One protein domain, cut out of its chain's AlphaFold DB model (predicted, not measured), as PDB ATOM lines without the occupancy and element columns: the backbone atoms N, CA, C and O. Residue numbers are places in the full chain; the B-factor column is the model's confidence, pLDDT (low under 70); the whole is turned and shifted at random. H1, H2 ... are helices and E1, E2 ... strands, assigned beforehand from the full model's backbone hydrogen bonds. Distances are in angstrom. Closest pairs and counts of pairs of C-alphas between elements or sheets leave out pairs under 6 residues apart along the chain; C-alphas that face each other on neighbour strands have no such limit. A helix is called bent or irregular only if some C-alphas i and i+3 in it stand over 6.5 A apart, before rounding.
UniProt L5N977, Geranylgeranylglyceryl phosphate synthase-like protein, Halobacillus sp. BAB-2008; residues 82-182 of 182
ATOM      1  N   PRO A  82      11.766 -29.534 -45.049       91.88
ATOM      2  CA  PRO A  82      11.471 -30.871 -45.552       91.88
ATOM      3  C   PRO A  82      12.496 -31.315 -46.589       91.88
ATOM      4  O   PRO A  82      12.775 -30.580 -47.527       91.88
ATOM      5  N   MET A  83      13.002 -32.538 -46.469       94.19
ATOM      6  CA  MET A  83      13.822 -33.238 -47.459       94.19
ATOM      7  C   MET A  83      13.049 -34.468 -47.931       94.19
ATOM      8  O   MET A  83      12.907 -35.440 -47.188       94.19
ATOM      9  N   VAL A  84      12.522 -34.448 -49.157       94.88
ATOM     10  CA  VAL A  84      11.656 -35.535 -49.650       94.88
ATOM     11  C   VAL A  84      12.507 -36.697 -50.155       94.88
ATOM     12  O   VAL A  84      13.011 -36.681 -51.276       94.88
ATOM     13  N   LEU A  85      12.679 -37.714 -49.313       95.62
ATOM     14  CA  LEU A  85      13.658 -38.783 -49.511       95.62
ATOM     15  C   LEU A  85      13.277 -39.760 -50.627       95.62
ATOM     16  O   LEU A  85      14.163 -40.303 -51.276       95.62
ATOM     17  N   ASN A  86      11.978 -39.964 -50.871       96.00
ATOM     18  CA  ASN A  86      11.474 -40.814 -51.957       96.00
ATOM     19  C   ASN A  86      11.090 -40.032 -53.229       96.00
ATOM     20  O   ASN A  86      10.374 -40.563 -54.084       96.00
ATOM     21  N   SER A  87      11.550 -38.783 -53.351       96.75
ATOM     22  CA  SER A  87      11.465 -38.014 -54.592       96.75
ATOM     23  C   SER A  87      12.440 -38.563 -55.632       96.75
ATOM     24  O   SER A  87      13.560 -38.952 -55.305       96.75
ATOM     25  N   GLN A  88      12.034 -38.557 -56.901       96.94
ATOM     26  CA  GLN A  88      12.945 -38.823 -58.016       96.94
ATOM     27  C   GLN A  88      13.751 -37.584 -58.431       96.94
ATOM     28  O   GLN A  88      14.744 -37.710 -59.148       96.94
ATOM     29  N   ASP A  89      13.363 -36.396 -57.961       97.12
ATOM     30  CA  ASP A  89      14.040 -35.154 -58.299       97.12
ATOM     31  C   ASP A  89      14.937 -34.720 -57.139       97.12
ATOM     32  O   ASP A  89      14.465 -34.331 -56.067       97.12
ATOM     33  N   LYS A  90      16.253 -34.664 -57.391       95.44
ATOM     34  CA  LYS A  90      17.252 -34.102 -56.457       95.44
ATOM     35  C   LYS A  90      16.848 -32.722 -55.921       95.44
ATOM     36  O   LYS A  90      17.177 -32.386 -54.781       95.44
ATOM     37  N   LYS A  91      16.066 -31.980 -56.714       94.50
ATOM     38  CA  LYS A  91      15.456 -30.704 -56.349       94.50
ATOM     39  C   LYS A  91      14.855 -30.716 -54.943       94.50
ATOM     40  O   LYS A  91      15.184 -29.840 -54.152       94.50
ATOM     41  N   TRP A  92      14.003 -31.696 -54.637       94.12
ATOM     42  CA  TRP A  92      13.235 -31.750 -53.385       94.12
ATOM     43  C   TRP A  92      14.000 -32.381 -52.221       94.12
ATOM     44  O   TRP A  92      13.607 -32.224 -51.065       94.12
ATOM     45  N   MET A  93      15.091 -33.085 -52.522       93.12
ATOM     46  CA  MET A  93      15.952 -33.679 -51.508       93.12
ATOM     47  C   MET A  93      17.000 -32.690 -50.989       93.12
ATOM     48  O   MET A  93      17.292 -32.721 -49.796       93.12
ATOM     49  N   ILE A  94      17.597 -31.861 -51.861       92.94
ATOM     50  CA  ILE A  94      18.726 -31.002 -51.458       92.94
ATOM     51  C   ILE A  94      18.840 -29.642 -52.165       92.94
ATOM     52  O   ILE A  94      19.386 -28.713 -51.568       92.94
ATOM     53  N   ASP A  95      18.383 -29.477 -53.416       93.50
ATOM     54  CA  ASP A  95      18.688 -28.232 -54.147       93.50
ATOM     55  C   ASP A  95      17.913 -27.027 -53.610       93.50
ATOM     56  O   ASP A  95      18.491 -25.949 -53.486       93.50
ATOM     57  N   VAL A  96      16.635 -27.197 -53.247       90.00
ATOM     58  CA  VAL A  96      15.841 -26.096 -52.669       90.00
ATOM     59  C   VAL A  96      16.349 -25.700 -51.282       90.00
ATOM     60  O   VAL A  96      16.359 -24.524 -50.943       90.00
ATOM     61  N   GLN A  97      16.845 -26.661 -50.502       89.75
ATOM     62  CA  GLN A  97      17.432 -26.429 -49.183       89.75
ATOM     63  C   GLN A  97      18.758 -25.678 -49.312       89.75
ATOM     64  O   GLN A  97      19.015 -24.735 -48.569       89.75
ATOM     65  N   HIS A  98      19.583 -26.057 -50.290       90.12
ATOM     66  CA  HIS A  98      20.796 -25.319 -50.619       90.12
ATOM     67  C   HIS A  98      20.479 -23.879 -51.045       90.12
ATOM     68  O   HIS A  98      21.119 -22.954 -50.549       90.12
ATOM     69  N   GLN A  99      19.474 -23.675 -51.903       87.19
ATOM     70  CA  GLN A  99      19.045 -22.335 -52.309       87.19
ATOM     71  C   GLN A  99      18.558 -21.501 -51.112       87.19
ATOM     72  O   GLN A  99      18.980 -20.359 -50.956       87.19
ATOM     73  N   ALA A 100      17.758 -22.088 -50.219       83.56
ATOM     74  CA  ALA A 100      17.299 -21.419 -49.003       83.56
ATOM     75  C   ALA A 100      18.459 -20.981 -48.100       83.56
ATOM     76  O   ALA A 100      18.431 -19.882 -47.558       83.56
ATOM     77  N   ILE A 101      19.509 -21.795 -47.976       84.50
ATOM     78  CA  ILE A 101      20.716 -21.420 -47.226       84.50
ATOM     79  C   ILE A 101      21.432 -20.246 -47.905       84.50
ATOM     80  O   ILE A 101      21.835 -19.313 -47.221       84.50
ATOM     81  N   VAL A 102      21.569 -20.259 -49.235       85.62
ATOM     82  CA  VAL A 102      22.193 -19.144 -49.973       85.62
ATOM     83  C   VAL A 102      21.450 -17.826 -49.736       85.62
ATOM     84  O   VAL A 102      22.091 -16.785 -49.627       85.62
ATOM     85  N   GLU A 103      20.122 -17.863 -49.645       83.25
ATOM     86  CA  GLU A 103      19.294 -16.658 -49.529       83.25
ATOM     87  C   GLU A 103      19.040 -16.211 -48.073       83.25
ATOM     88  O   GLU A 103      18.966 -15.011 -47.816       83.25
ATOM     89  N   TYR A 104      18.942 -17.139 -47.110       81.06
ATOM     90  CA  TYR A 104      18.446 -16.857 -45.750       81.06
ATOM     91  C   TYR A 104      19.404 -17.225 -44.609       81.06
ATOM     92  O   TYR A 104      19.052 -16.998 -43.448       81.06
ATOM     93  N   ALA A 105      20.607 -17.752 -44.876       79.75
ATOM     94  CA  ALA A 105      21.539 -18.143 -43.806       79.75
ATOM     95  C   ALA A 105      21.945 -16.988 -42.874       79.75
ATOM     96  O   ALA A 105      22.232 -17.227 -41.704       79.75
ATOM     97  N   ASP A 106      21.940 -15.748 -43.367       84.81
ATOM     98  CA  ASP A 106      22.248 -14.562 -42.558       84.81
ATOM     99  C   ASP A 106      21.024 -14.021 -41.793       84.81
ATOM    100  O   ASP A 106      21.171 -13.209 -40.878       84.81
ATOM    101  N   ALA A 107      19.812 -14.453 -42.159       82.56
ATOM    102  CA  ALA A 107      18.552 -13.964 -41.595       82.56
ATOM    103  C   ALA A 107      17.949 -14.905 -40.541       82.56
ATOM    104  O   ALA A 107      17.250 -14.447 -39.637       82.56
ATOM    105  N   ILE A 108      18.200 -16.212 -40.651       81.56
ATOM    106  CA  ILE A 108      17.653 -17.239 -39.758       81.56
ATOM    107  C   ILE A 108      18.809 -17.958 -39.066       81.56
ATOM    108  O   ILE A 108      19.700 -18.497 -39.718       81.56
ATOM    109  N   ALA A 109      18.773 -17.997 -37.734       85.19
ATOM    110  CA  ALA A 109      19.785 -18.689 -36.950       85.19
ATOM    111  C   ALA A 109      19.768 -20.201 -37.237       85.19
ATOM    112  O   ALA A 109      18.708 -20.825 -37.316       85.19
ATOM    113  N   TRP A 110      20.949 -20.811 -37.353       81.62
ATOM    114  CA  TRP A 110      21.082 -22.242 -37.646       81.62
ATOM    115  C   TRP A 110      20.394 -23.127 -36.607       81.62
ATOM    116  O   TRP A 110      19.819 -24.153 -36.955       81.62
ATOM    117  N   GLU A 111      20.418 -22.729 -35.334       86.06
ATOM    118  CA  GLU A 111      19.710 -23.428 -34.261       86.06
ATOM    119  C   GLU A 111      18.186 -23.425 -34.422       86.06
ATOM    120  O   GLU A 111      17.510 -24.251 -33.797       86.06
ATOM    121  N   ASP A 112      17.642 -22.512 -35.230       87.69
ATOM    122  CA  ASP A 112      16.215 -22.393 -35.497       87.69
ATOM    123  C   ASP A 112      15.766 -23.171 -36.734       87.69
ATOM    124  O   ASP A 112      14.572 -23.416 -36.895       87.69
ATOM    125  N   MET A 113      16.700 -23.643 -37.558       87.50
ATOM    126  CA  MET A 113      16.407 -24.536 -38.675       87.50
ATOM    127  C   MET A 113      16.374 -25.998 -38.214       87.50
ATOM    128  O   MET A 113      17.280 -26.483 -37.535       87.50
ATOM    129  N   MET A 114      15.339 -26.734 -38.613       88.88
ATOM    130  CA  MET A 114      15.177 -28.152 -38.299       88.88
ATOM    131  C   MET A 114      14.896 -28.949 -39.577       88.88
ATOM    132  O   MET A 114      13.777 -28.910 -40.080       88.88
ATOM    133  N   PRO A 115      15.882 -29.679 -40.125       90.12
ATOM    134  CA  PRO A 115      15.661 -30.485 -41.317       90.12
ATOM    135  C   PRO A 115      14.828 -31.736 -41.011       90.12
ATOM    136  O   PRO A 115      14.970 -32.349 -39.952       90.12
ATOM    137  N   GLU A 116      13.982 -32.139 -41.954       90.38
ATOM    138  CA  GLU A 116      13.035 -33.243 -41.776       90.38
ATOM    139  C   GLU A 116      13.125 -34.245 -42.922       90.38
ATOM    140  O   GLU A 116      12.944 -33.890 -44.084       90.38
ATOM    141  N   GLY A 117      13.357 -35.521 -42.615       92.94
ATOM    142  CA  GLY A 117      13.314 -36.570 -43.630       92.94
ATOM    143  C   GLY A 117      11.868 -36.940 -43.939       92.94
ATOM    144  O   GLY A 117      11.217 -37.562 -43.107       92.94
ATOM    145  N   TYR A 118      11.369 -36.593 -45.122       91.50
ATOM    146  CA  TYR A 118       9.999 -36.878 -45.547       91.50
ATOM    147  C   TYR A 118       9.939 -38.115 -46.449       91.50
ATOM    148  O   TYR A 118      10.633 -38.190 -47.462       91.50
ATOM    149  N   CYS A 119       9.063 -39.064 -46.124       93.38
ATOM    150  CA  CYS A 119       8.708 -40.189 -46.987       93.38
ATOM    151  C   CYS A 119       7.201 -40.158 -47.281       93.38
ATOM    152  O   CYS A 119       6.366 -40.444 -46.419       93.38
ATOM    153  N   VAL A 120       6.832 -39.765 -48.500       91.75
ATOM    154  CA  VAL A 120       5.427 -39.560 -48.876       91.75
ATOM    155  C   VAL A 120       4.838 -40.869 -49.400       91.75
ATOM    156  O   VAL A 120       5.254 -41.360 -50.447       91.75
ATOM    157  N   LEU A 121       3.844 -41.416 -48.696       90.50
ATOM    158  CA  LEU A 121       3.237 -42.731 -48.963       90.50
ATOM    159  C   LEU A 121       1.771 -42.631 -49.424       90.50
ATOM    160  O   LEU A 121       0.998 -43.577 -49.272       90.50
ATOM    161  N   ASN A 122       1.358 -41.471 -49.942       89.31
ATOM    162  CA  ASN A 122       0.032 -41.274 -50.520       89.31
ATOM    163  C   ASN A 122       0.147 -40.783 -51.975       89.31
ATOM    164  O   ASN A 122       0.357 -39.586 -52.169       89.31
ATOM    165  N   PRO A 123      -0.031 -41.656 -52.985       90.88
ATOM    166  CA  PRO A 123       0.100 -41.274 -54.393       90.88
ATOM    167  C   PRO A 123      -0.960 -40.268 -54.870       90.88
ATOM    168  O   PRO A 123      -0.748 -39.558 -55.853       90.88
ATOM    169  N   GLU A 124      -2.090 -40.166 -54.168       89.25
ATOM    170  CA  GLU A 124      -3.159 -39.209 -54.478       89.25
ATOM    171  C   GLU A 124      -2.899 -37.819 -53.882       89.25
ATOM    172  O   GLU A 124      -3.580 -36.851 -54.219       89.25
ATOM    173  N   ALA A 125      -1.917 -37.688 -52.984       88.06
ATOM    174  CA  ALA A 125      -1.615 -36.410 -52.363       88.06
ATOM    175  C   ALA A 125      -0.952 -35.454 -53.362       88.06
ATOM    176  O   ALA A 125      -0.003 -35.818 -54.060       88.06
ATOM    177  N   LYS A 126      -1.362 -34.180 -53.334       88.88
ATOM    178  CA  LYS A 126      -0.710 -33.117 -54.117       88.88
ATOM    179  C   LYS A 126       0.804 -33.086 -53.899       88.88
ATOM    180  O   LYS A 126       1.545 -32.873 -54.850       88.88
ATOM    181  N   VAL A 127       1.274 -33.330 -52.670       89.94
ATOM    182  CA  VAL A 127       2.710 -33.303 -52.344       89.94
ATOM    183  C   VAL A 127       3.461 -34.450 -53.010       89.94
ATOM    184  O   VAL A 127       4.565 -34.234 -53.495       89.94
ATOM    185  N   PHE A 128       2.850 -35.631 -53.134       92.75
ATOM    186  CA  PHE A 128       3.447 -36.770 -53.833       92.75
ATOM    187  C   PHE A 128       3.663 -36.447 -55.314       92.75
ATOM    188  O   PHE A 128       4.728 -36.713 -55.864       92.75
ATOM    189  N   GLN A 129       2.669 -35.808 -55.937       93.19
ATOM    190  CA  GLN A 129       2.713 -35.407 -57.342       93.19
ATOM    191  C   GLN A 129       3.675 -34.231 -57.570       93.19
ATOM    192  O   GLN A 129       4.538 -34.312 -58.441       93.19
ATOM    193  N   ARG A 130       3.586 -33.163 -56.755       92.44
ATOM    194  CA  ARG A 130       4.454 -31.967 -56.845       92.44
ATOM    195  C   ARG A 130       5.927 -32.329 -56.694       92.44
ATOM    196  O   ARG A 130       6.771 -31.728 -57.352       92.44
ATOM    197  N   THR A 131       6.223 -33.299 -55.831       93.81
ATOM    198  CA  THR A 131       7.597 -33.699 -55.515       93.81
ATOM    199  C   THR A 131       8.075 -34.924 -56.288       93.81
ATOM    200  O   THR A 131       9.105 -35.490 -55.938       93.81
ATOM    201  N   ASN A 132       7.359 -35.335 -57.344       96.81
ATOM    202  CA  ASN A 132       7.730 -36.454 -58.220       96.81
ATOM    203  C   ASN A 132       8.137 -37.720 -57.436       96.81
ATOM    204  O   ASN A 132       9.183 -38.332 -57.672       96.81
ATOM    205  N   CYS A 133       7.338 -38.072 -56.428       96.19
ATOM    206  CA  CYS A 133       7.619 -39.220 -55.579       96.19
ATOM    207  C   CYS A 133       7.416 -40.540 -56.326       96.19
ATOM    208  O   CYS A 133       6.540 -40.677 -57.179       96.19
ATOM    209  N   THR A 134       8.189 -41.553 -55.936       95.19
ATOM    210  CA  THR A 134       7.873 -42.957 -56.230       95.19
ATOM    211  C   THR A 134       7.379 -43.633 -54.963       95.19
ATOM    212  O   THR A 134       7.906 -43.378 -53.880       95.19
ATOM    213  N   MET A 135       6.367 -44.496 -55.088       94.50
ATOM    214  CA  MET A 135       5.845 -45.255 -53.955       94.50
ATOM    215  C   MET A 135       6.866 -46.333 -53.553       94.50
ATOM    216  O   MET A 135       7.104 -47.253 -54.342       94.50
ATOM    217  N   PRO A 136       7.489 -46.234 -52.367       92.06
ATOM    218  CA  PRO A 136       8.453 -47.227 -51.907       92.06
ATOM    219  C   PRO A 136       7.748 -48.510 -51.446       92.06
ATOM    220  O   PRO A 136       6.567 -48.494 -51.095       92.06
ATOM    221  N   GLN A 137       8.483 -49.622 -51.399       90.69
ATOM    222  CA  GLN A 137       8.040 -50.808 -50.660       90.69
ATOM    223  C   GLN A 137       8.270 -50.602 -49.154       90.69
ATOM    224  O   GLN A 137       9.126 -49.808 -48.763       90.69
ATOM    225  N   ASP A 138       7.595 -51.374 -48.297       85.38
ATOM    226  CA  ASP A 138       7.702 -51.248 -46.831       85.38
ATOM    227  C   ASP A 138       9.152 -51.270 -46.322       85.38
ATOM    228  O   ASP A 138       9.546 -50.475 -45.469       85.38
ATOM    229  N   ARG A 139       9.982 -52.156 -46.885       88.69
ATOM    230  CA  ARG A 139      11.404 -52.253 -46.524       88.69
ATOM    231  C   ARG A 139      12.188 -50.983 -46.876       88.69
ATOM    232  O   ARG A 139      13.132 -50.640 -46.173       88.69
ATOM    233  N   ASP A 140      11.811 -50.310 -47.960       91.56
ATOM    234  CA  ASP A 140      12.510 -49.128 -48.453       91.56
ATOM    235  C   ASP A 140      12.115 -47.909 -47.600       91.56
ATOM    236  O   ASP A 140      12.956 -47.059 -47.326       91.56
ATOM    237  N   VAL A 141      10.881 -47.863 -47.073       89.88
ATOM    238  CA  VAL A 141      10.466 -46.868 -46.061       89.88
ATOM    239  C   VAL A 141      11.338 -46.964 -44.809       89.88
ATOM    240  O   VAL A 141      11.811 -45.946 -44.306       89.88
ATOM    241  N   LEU A 142      11.586 -48.186 -44.325       87.56
ATOM    242  CA  LEU A 142      12.482 -48.412 -43.188       87.56
ATOM    243  C   LEU A 142      13.916 -47.998 -43.520       87.56
ATOM    244  O   LEU A 142      14.559 -47.344 -42.709       87.56
ATOM    245  N   ALA A 143      14.402 -48.312 -44.723       92.69
ATOM    246  CA  ALA A 143      15.721 -47.868 -45.159       92.69
ATOM    247  C   ALA A 143      15.835 -46.332 -45.166       92.69
ATOM    248  O   ALA A 143      16.842 -45.805 -44.703       92.69
ATOM    249  N   TYR A 144      14.801 -45.603 -45.598       93.44
ATOM    250  CA  TYR A 144      14.785 -44.139 -45.504       93.44
ATOM    251  C   TYR A 144      14.814 -43.629 -44.060       93.44
ATOM    252  O   TYR A 144      15.501 -42.644 -43.790       93.44
ATOM    253  N   ALA A 145      14.125 -44.298 -43.132       89.50
ATOM    254  CA  ALA A 145      14.186 -43.960 -41.709       89.50
ATOM    255  C   ALA A 145      15.609 -44.142 -41.146       89.50
ATOM    256  O   ALA A 145      16.140 -43.243 -40.496       89.50
ATOM    257  N   GLU A 146      16.257 -45.263 -41.468       89.50
ATOM    258  CA  GLU A 146      17.643 -45.561 -41.077       89.50
ATOM    259  C   GLU A 146      18.633 -44.554 -41.688       89.50
ATOM    260  O   GLU A 146      19.556 -44.089 -41.020       89.50
ATOM    261  N   MET A 147      18.426 -44.155 -42.949       94.00
ATOM    262  CA  MET A 147      19.213 -43.093 -43.586       94.00
ATOM    263  C   MET A 147      19.033 -41.756 -42.861       94.00
ATOM    264  O   MET A 147      20.024 -41.081 -42.572       94.00
ATOM    265  N   ALA A 148      17.793 -41.378 -42.538       92.44
ATOM    266  CA  ALA A 148      17.502 -40.157 -41.795       92.44
ATOM    267  C   ALA A 148      18.192 -40.157 -40.418       92.44
ATOM    268  O   ALA A 148      18.811 -39.157 -40.058       92.44
ATOM    269  N   GLU A 149      18.164 -41.274 -39.685       87.69
ATOM    270  CA  GLU A 149      18.738 -41.380 -38.335       87.69
ATOM    271  C   GLU A 149      20.269 -41.455 -38.356       87.69
ATOM    272  O   GLU A 149      20.954 -40.708 -37.654       87.69
ATOM    273  N   HIS A 150      20.829 -42.361 -39.153       90.00
ATOM    274  CA  HIS A 150      22.233 -42.746 -39.034       90.00
ATOM    275  C   HIS A 150      23.145 -42.059 -40.044       90.00
ATOM    276  O   HIS A 150      24.289 -41.739 -39.707       90.00
ATOM    277  N   MET A 151      22.659 -41.817 -41.263       92.50
ATOM    278  CA  MET A 151      23.465 -41.190 -42.314       92.50
ATOM    279  C   MET A 151      23.363 -39.669 -42.260       92.50
ATOM    280  O   MET A 151      24.383 -38.987 -42.212       92.50
ATOM    281  N   PHE A 152      22.140 -39.145 -42.237       91.25
ATOM    282  CA  PHE A 152      21.882 -37.706 -42.262       91.25
ATOM    283  C   PHE A 152      21.779 -37.086 -40.868       91.25
ATOM    284  O   PHE A 152      21.965 -35.880 -40.731       91.25
ATOM    285  N   ARG A 153      21.535 -37.903 -39.833       89.25
ATOM    286  CA  ARG A 153      21.366 -37.461 -38.438       89.25
ATOM    287  C   ARG A 153      20.302 -36.370 -38.300       89.25
ATOM    288  O   ARG A 153      20.485 -35.396 -37.569       89.25
ATOM    289  N   LEU A 154      19.202 -36.539 -39.024       90.00
ATOM    290  CA  LEU A 154      18.072 -35.624 -38.977       90.00
ATOM    291  C   LEU A 154      17.393 -35.714 -37.599       90.00
ATOM    292  O   LEU A 154      17.352 -36.788 -36.997       90.00
ATOM    293  N   PRO A 155      16.840 -34.611 -37.074       84.06
ATOM    294  CA  PRO A 155      16.044 -34.646 -35.847       84.06
ATOM    295  C   PRO A 155      14.725 -35.414 -36.026       84.06
ATOM    296  O   PRO A 155      14.202 -35.968 -35.053       84.06
ATOM    297  N   PHE A 156      14.211 -35.467 -37.259       82.69
ATOM    298  CA  PHE A 156      12.891 -35.994 -37.573       82.69
ATOM    299  C   PHE A 156      12.880 -36.885 -38.808       82.69
ATOM    300  O   PHE A 156      13.525 -36.592 -39.819       82.69
ATOM    301  N   PHE A 157      12.051 -37.922 -38.737       84.94
ATOM    302  CA  PHE A 157      11.556 -38.643 -39.897       84.94
ATOM    303  C   PHE A 157      10.034 -38.593 -39.893       84.94
ATOM    304  O   PHE A 157       9.392 -38.849 -38.871       84.94
ATOM    305  N   ILE A 158       9.462 -38.235 -41.033       81.25
ATOM    306  CA  ILE A 158       8.032 -38.048 -41.212       81.25
ATOM    307  C   ILE A 158       7.574 -38.944 -42.345       81.25
ATOM    308  O   ILE A 158       8.135 -38.918 -43.442       81.25
ATOM    309  N   TRP A 159       6.502 -39.692 -42.108       77.75
ATOM    310  CA  TRP A 159       5.791 -40.371 -43.182       77.75
ATOM    311  C   TRP A 159       4.304 -40.042 -43.161       77.75
ATOM    312  O   TRP A 159       3.715 -39.757 -42.116       77.75
ATOM    313  N   SER A 160       3.665 -40.118 -44.326       64.06
ATOM    314  CA  SER A 160       2.222 -39.895 -44.465       64.06
ATOM    315  C   SER A 160       1.599 -40.946 -45.375       64.06
ATOM    316  O   SER A 160       2.006 -41.050 -46.530       64.06
ATOM    317  N   THR A 161       0.605 -41.690 -44.890       58.19
ATOM    318  CA  THR A 161      -0.172 -42.664 -45.680       58.19
ATOM    319  C   THR A 161      -1.503 -42.069 -46.144       58.19
ATOM    320  O   THR A 161      -1.954 -41.044 -45.624       58.19
ATOM    321  N   ALA A 162      -2.154 -42.699 -47.127       47.25
ATOM    322  CA  ALA A 162      -3.495 -42.325 -47.575       47.25
ATOM    323  C   ALA A 162      -4.512 -42.507 -46.427       47.25
ATOM    324  O   ALA A 162      -4.987 -43.610 -46.170       47.25
ATOM    325  N   GLY A 163      -4.790 -41.430 -45.687       38.09
ATOM    326  CA  GLY A 163      -5.740 -41.411 -44.568       38.09
ATOM    327  C   GLY A 163      -5.161 -41.020 -43.204       38.09
ATOM    328  O   GLY A 163      -5.934 -40.856 -42.265       38.09
ATOM    329  N   CYS A 164      -3.844 -40.827 -43.071       42.97
ATOM    330  CA  CYS A 164      -3.237 -40.275 -41.855       42.97
ATOM    331  C   CYS A 164      -2.542 -38.941 -42.131       42.97
ATOM    332  O   CYS A 164      -1.711 -38.829 -43.035       42.97
ATOM    333  N   THR A 165      -2.848 -37.947 -41.292       49.81
ATOM    334  CA  THR A 165      -2.011 -36.762 -41.089       49.81
ATOM    335  C   THR A 165      -0.588 -37.226 -40.770       49.81
ATOM    336  O   THR A 165      -0.414 -38.210 -40.051       49.81
ATOM    337  N   ALA A 166       0.407 -36.564 -41.358       58.69
ATOM    338  CA  ALA A 166       1.825 -36.892 -41.239       58.69
ATOM    339  C   ALA A 166       2.223 -37.326 -39.811       58.69
ATOM    340  O   ALA A 166       1.969 -36.603 -38.847       58.69
ATOM    341  N   ILE A 167       2.825 -38.512 -39.674       58.97
ATOM    342  CA  ILE A 167       3.312 -39.017 -38.388       58.97
ATOM    343  C   ILE A 167       4.738 -38.510 -38.207       58.97
ATOM    344  O   ILE A 167       5.650 -38.956 -38.902       58.97
ATOM    345  N   LEU A 168       4.915 -37.578 -37.272       59.94
ATOM    346  CA  LEU A 168       6.217 -37.058 -36.872       59.94
ATOM    347  C   LEU A 168       6.897 -38.029 -35.908       59.94
ATOM    348  O   LEU A 168       6.390 -38.287 -34.813       59.94
ATOM    349  N   ILE A 169       8.069 -38.531 -36.287       60.66
ATOM    350  CA  ILE A 169       8.893 -39.372 -35.425       60.66
ATOM    351  C   ILE A 169      10.173 -38.636 -35.071       60.66
ATOM    352  O   ILE A 169      11.014 -38.342 -35.918       60.66
ATOM    353  N   TRP A 170      10.335 -38.411 -33.772       59.50
ATOM    354  CA  TRP A 170      11.616 -38.065 -33.175       59.50
ATOM    355  C   TRP A 170      12.537 -39.287 -33.233       59.50
ATOM    356  O   TRP A 170      12.267 -40.302 -32.584       59.50
ATOM    357  N   LEU A 171      13.618 -39.202 -34.010       56.12
ATOM    358  CA  LEU A 171      14.473 -40.362 -34.289       56.12
ATOM    359  C   LEU A 171      15.238 -40.867 -33.054       56.12
ATOM    360  O   LEU A 171      15.508 -42.056 -32.943       56.12
ATOM    361  N   ASP A 172      15.439 -40.035 -32.028       53.06
ATOM    362  CA  ASP A 172      15.967 -40.497 -30.735       53.06
ATOM    363  C   ASP A 172      14.981 -41.376 -29.934       53.06
ATOM    364  O   ASP A 172      15.387 -42.083 -29.009       53.06
ATOM    365  N   LYS A 173      13.684 -41.353 -30.274       49.97
ATOM    366  CA  LYS A 173      12.631 -42.175 -29.652       49.97
ATOM    367  C   LYS A 173      12.221 -43.391 -30.479       49.97
ATOM    368  O   LYS A 173      11.639 -44.315 -29.908       49.97
ATOM    369  N   TYR A 174      12.540 -43.426 -31.775       47.22
ATOM    370  CA  TYR A 174      12.122 -44.486 -32.701       47.22
ATOM    371  C   TYR A 174      12.516 -45.895 -32.216       47.22
ATOM    372  O   TYR A 174      11.708 -46.828 -32.253       47.22
ATOM    373  N   GLN A 175      13.704 -46.040 -31.621       45.56
ATOM    374  CA  GLN A 175      14.187 -47.325 -31.099       45.56
ATOM    375  C   GLN A 175      13.396 -47.866 -29.888       45.56
ATOM    376  O   GLN A 175      13.389 -49.080 -29.652       45.56
ATOM    377  N   ASN A 176      12.732 -47.004 -29.108       43.53
ATOM    378  CA  ASN A 176      12.041 -47.409 -27.876       43.53
ATOM    379  C   ASN A 176      10.610 -47.906 -28.121       43.53
ATOM    380  O   ASN A 176      10.169 -48.833 -27.438       43.53
ATOM    381  N   ASP A 177       9.903 -47.342 -29.103       45.34
ATOM    382  CA  ASP A 177       8.527 -47.746 -29.418       45.34
ATOM    383  C   ASP A 177       8.469 -49.030 -30.258       45.34
ATOM    384  O   ASP A 177       7.546 -49.832 -30.103       45.34
ATOM    385  N   TRP A 178       9.487 -49.300 -31.084       43.44
ATOM    386  CA  TRP A 178       9.518 -50.510 -31.910       43.44
ATOM    387  C   TRP A 178      10.025 -51.747 -31.132       43.44
ATOM    388  O   TRP A 178       9.530 -52.854 -31.311       43.44
ATOM    389  N   LYS A 179      10.893 -51.615 -30.122       38.38
ATOM    390  CA  LYS A 179      11.204 -52.779 -29.256       38.38
ATOM    391  C   LYS A 179       9.989 -53.323 -28.486       38.38
ATOM    392  O   LYS A 179      10.046 -54.450 -28.015       38.38
ATOM    393  N   ARG A 180       8.899 -52.550 -28.369       40.47
ATOM    394  CA  ARG A 180       7.662 -52.940 -27.669       40.47
ATOM    395  C   ARG A 180       6.587 -53.571 -28.553       40.47
ATOM    396  O   ARG A 180       5.625 -54.096 -28.005       40.47
ATOM    397  N   ARG A 181       6.699 -53.491 -29.885       43.59
ATOM    398  CA  ARG A 181       5.729 -54.131 -30.800       43.59
ATOM    399  C   ARG A 181       6.239 -55.457 -31.384       43.59
ATOM    400  O   ARG A 181       5.569 -56.009 -32.255       43.59
ATOM    401  N   ARG A 182       7.410 -55.934 -30.940       38.31
ATOM    402  CA  ARG A 182       7.898 -57.303 -31.166       38.31
ATOM    403  C   ARG A 182       7.521 -58.200 -29.999       38.31
ATOM    404  O   ARG A 182       7.610 -57.709 -28.853       38.31
TER     405      ARG A 182
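What this domain is: This is residues 82 to 182 of the 182 residues of the protein "Geranylgeranylglyceryl phosphate synthase-like protein" of Halobacillus sp. BAB-2008 (UniProt L5N977). A twisted sheet of four strands has H3 packed lengthwise over one face, on E2 and E3, while H1 lies off the E1 edge and reaches away from the sheet. Short H2 sits by the end of E2, and H4 leads from E4 into a tail, with residues 175 to 182 sticking out at the far end from H1. The printed part has 101 residues, with four named helices and four named strands in the order E1 H1 E2 H2 H3 E3 E4 H4. The mixed sheet runs E1 E2 E3 E4, and the class is mixed, helices and strands. The whole is compact, with a radius of gyration of the C-alphas of 14.3 A, and only just elongated, spanning 46 by 30 by 23 A.

Where its parts are: E1, residues 82 to 84, begins at C-alpha 82 (11.471, -30.871, -45.552). H1, residues 90 to 104, is 20.3 A long and irregular, with C-alphas 93 and 96 7.7 A apart. E2, residues 113 to 121, is 24.7 A long and begins at C-alpha 113 (16.407, -24.536, -38.675). H2 is residues 126 to 130. H3, residues 138 to 151, is 19.2 A long. It is neither bent nor irregular, but only just: C-alphas 148 and 151 are 6.1 A apart. E3, residues 156 to 161, is 16.8 A long, and E4 is residues 167 to 170. H4, residues 171 to 178, is irregular, with C-alphas 172 and 175 7.1 A apart, and ends at C-alpha 178 (9.518, -50.510, -31.910).

How they stand to each other: E1 and E2 are parallel, with N 83 and O 116 2.7 A apart, within hydrogen-bond range. E2 and E3 are parallel, with N 119 and O 158 at 2.8 A. E3 and E4 form an antiparallel hairpin, with N 169 and O 157 at 2.9 A. H3 is on the sheet at a height of 9.7 A, over E2 and E3, and runs along the strands, at 7 degrees to E3 on the local plane; this makes two layers, a helix on one face of a sheet. Its closest C-alphas to E2 are those of Ala 148 and Gly 117, 5.8 A apart. H1 is on the same face, over none of the strands, with the C-alphas of Met 93 and Met 83 closest at 4.6 A. E1, H1, E2 is a strand-helix-strand unit, two parallel neighbour strands with a helix between; E2, H2 H3, E3 is another, with a right-handed crossover. H2 and H4 only graze the sheet. H3 and H4 are close but not clearly touching, with the C-alphas of Glu 149 and Leu 171 closest at 6.0 A. Each O i to N i+4 pair is within range in H2 and H3, against 9 of 11 in H1 and 0 of 4 in H4, where 2 of 5 O i to N i+3 pairs are.

The domain as a whole: The C-alphas of Asp 106 and Arg 182, the two farthest apart, are 46.5 A apart. The printed part has no cut, and no link is long. Mean pLDDT of the printed part is 80.7; residues 160 to 182 are under 70.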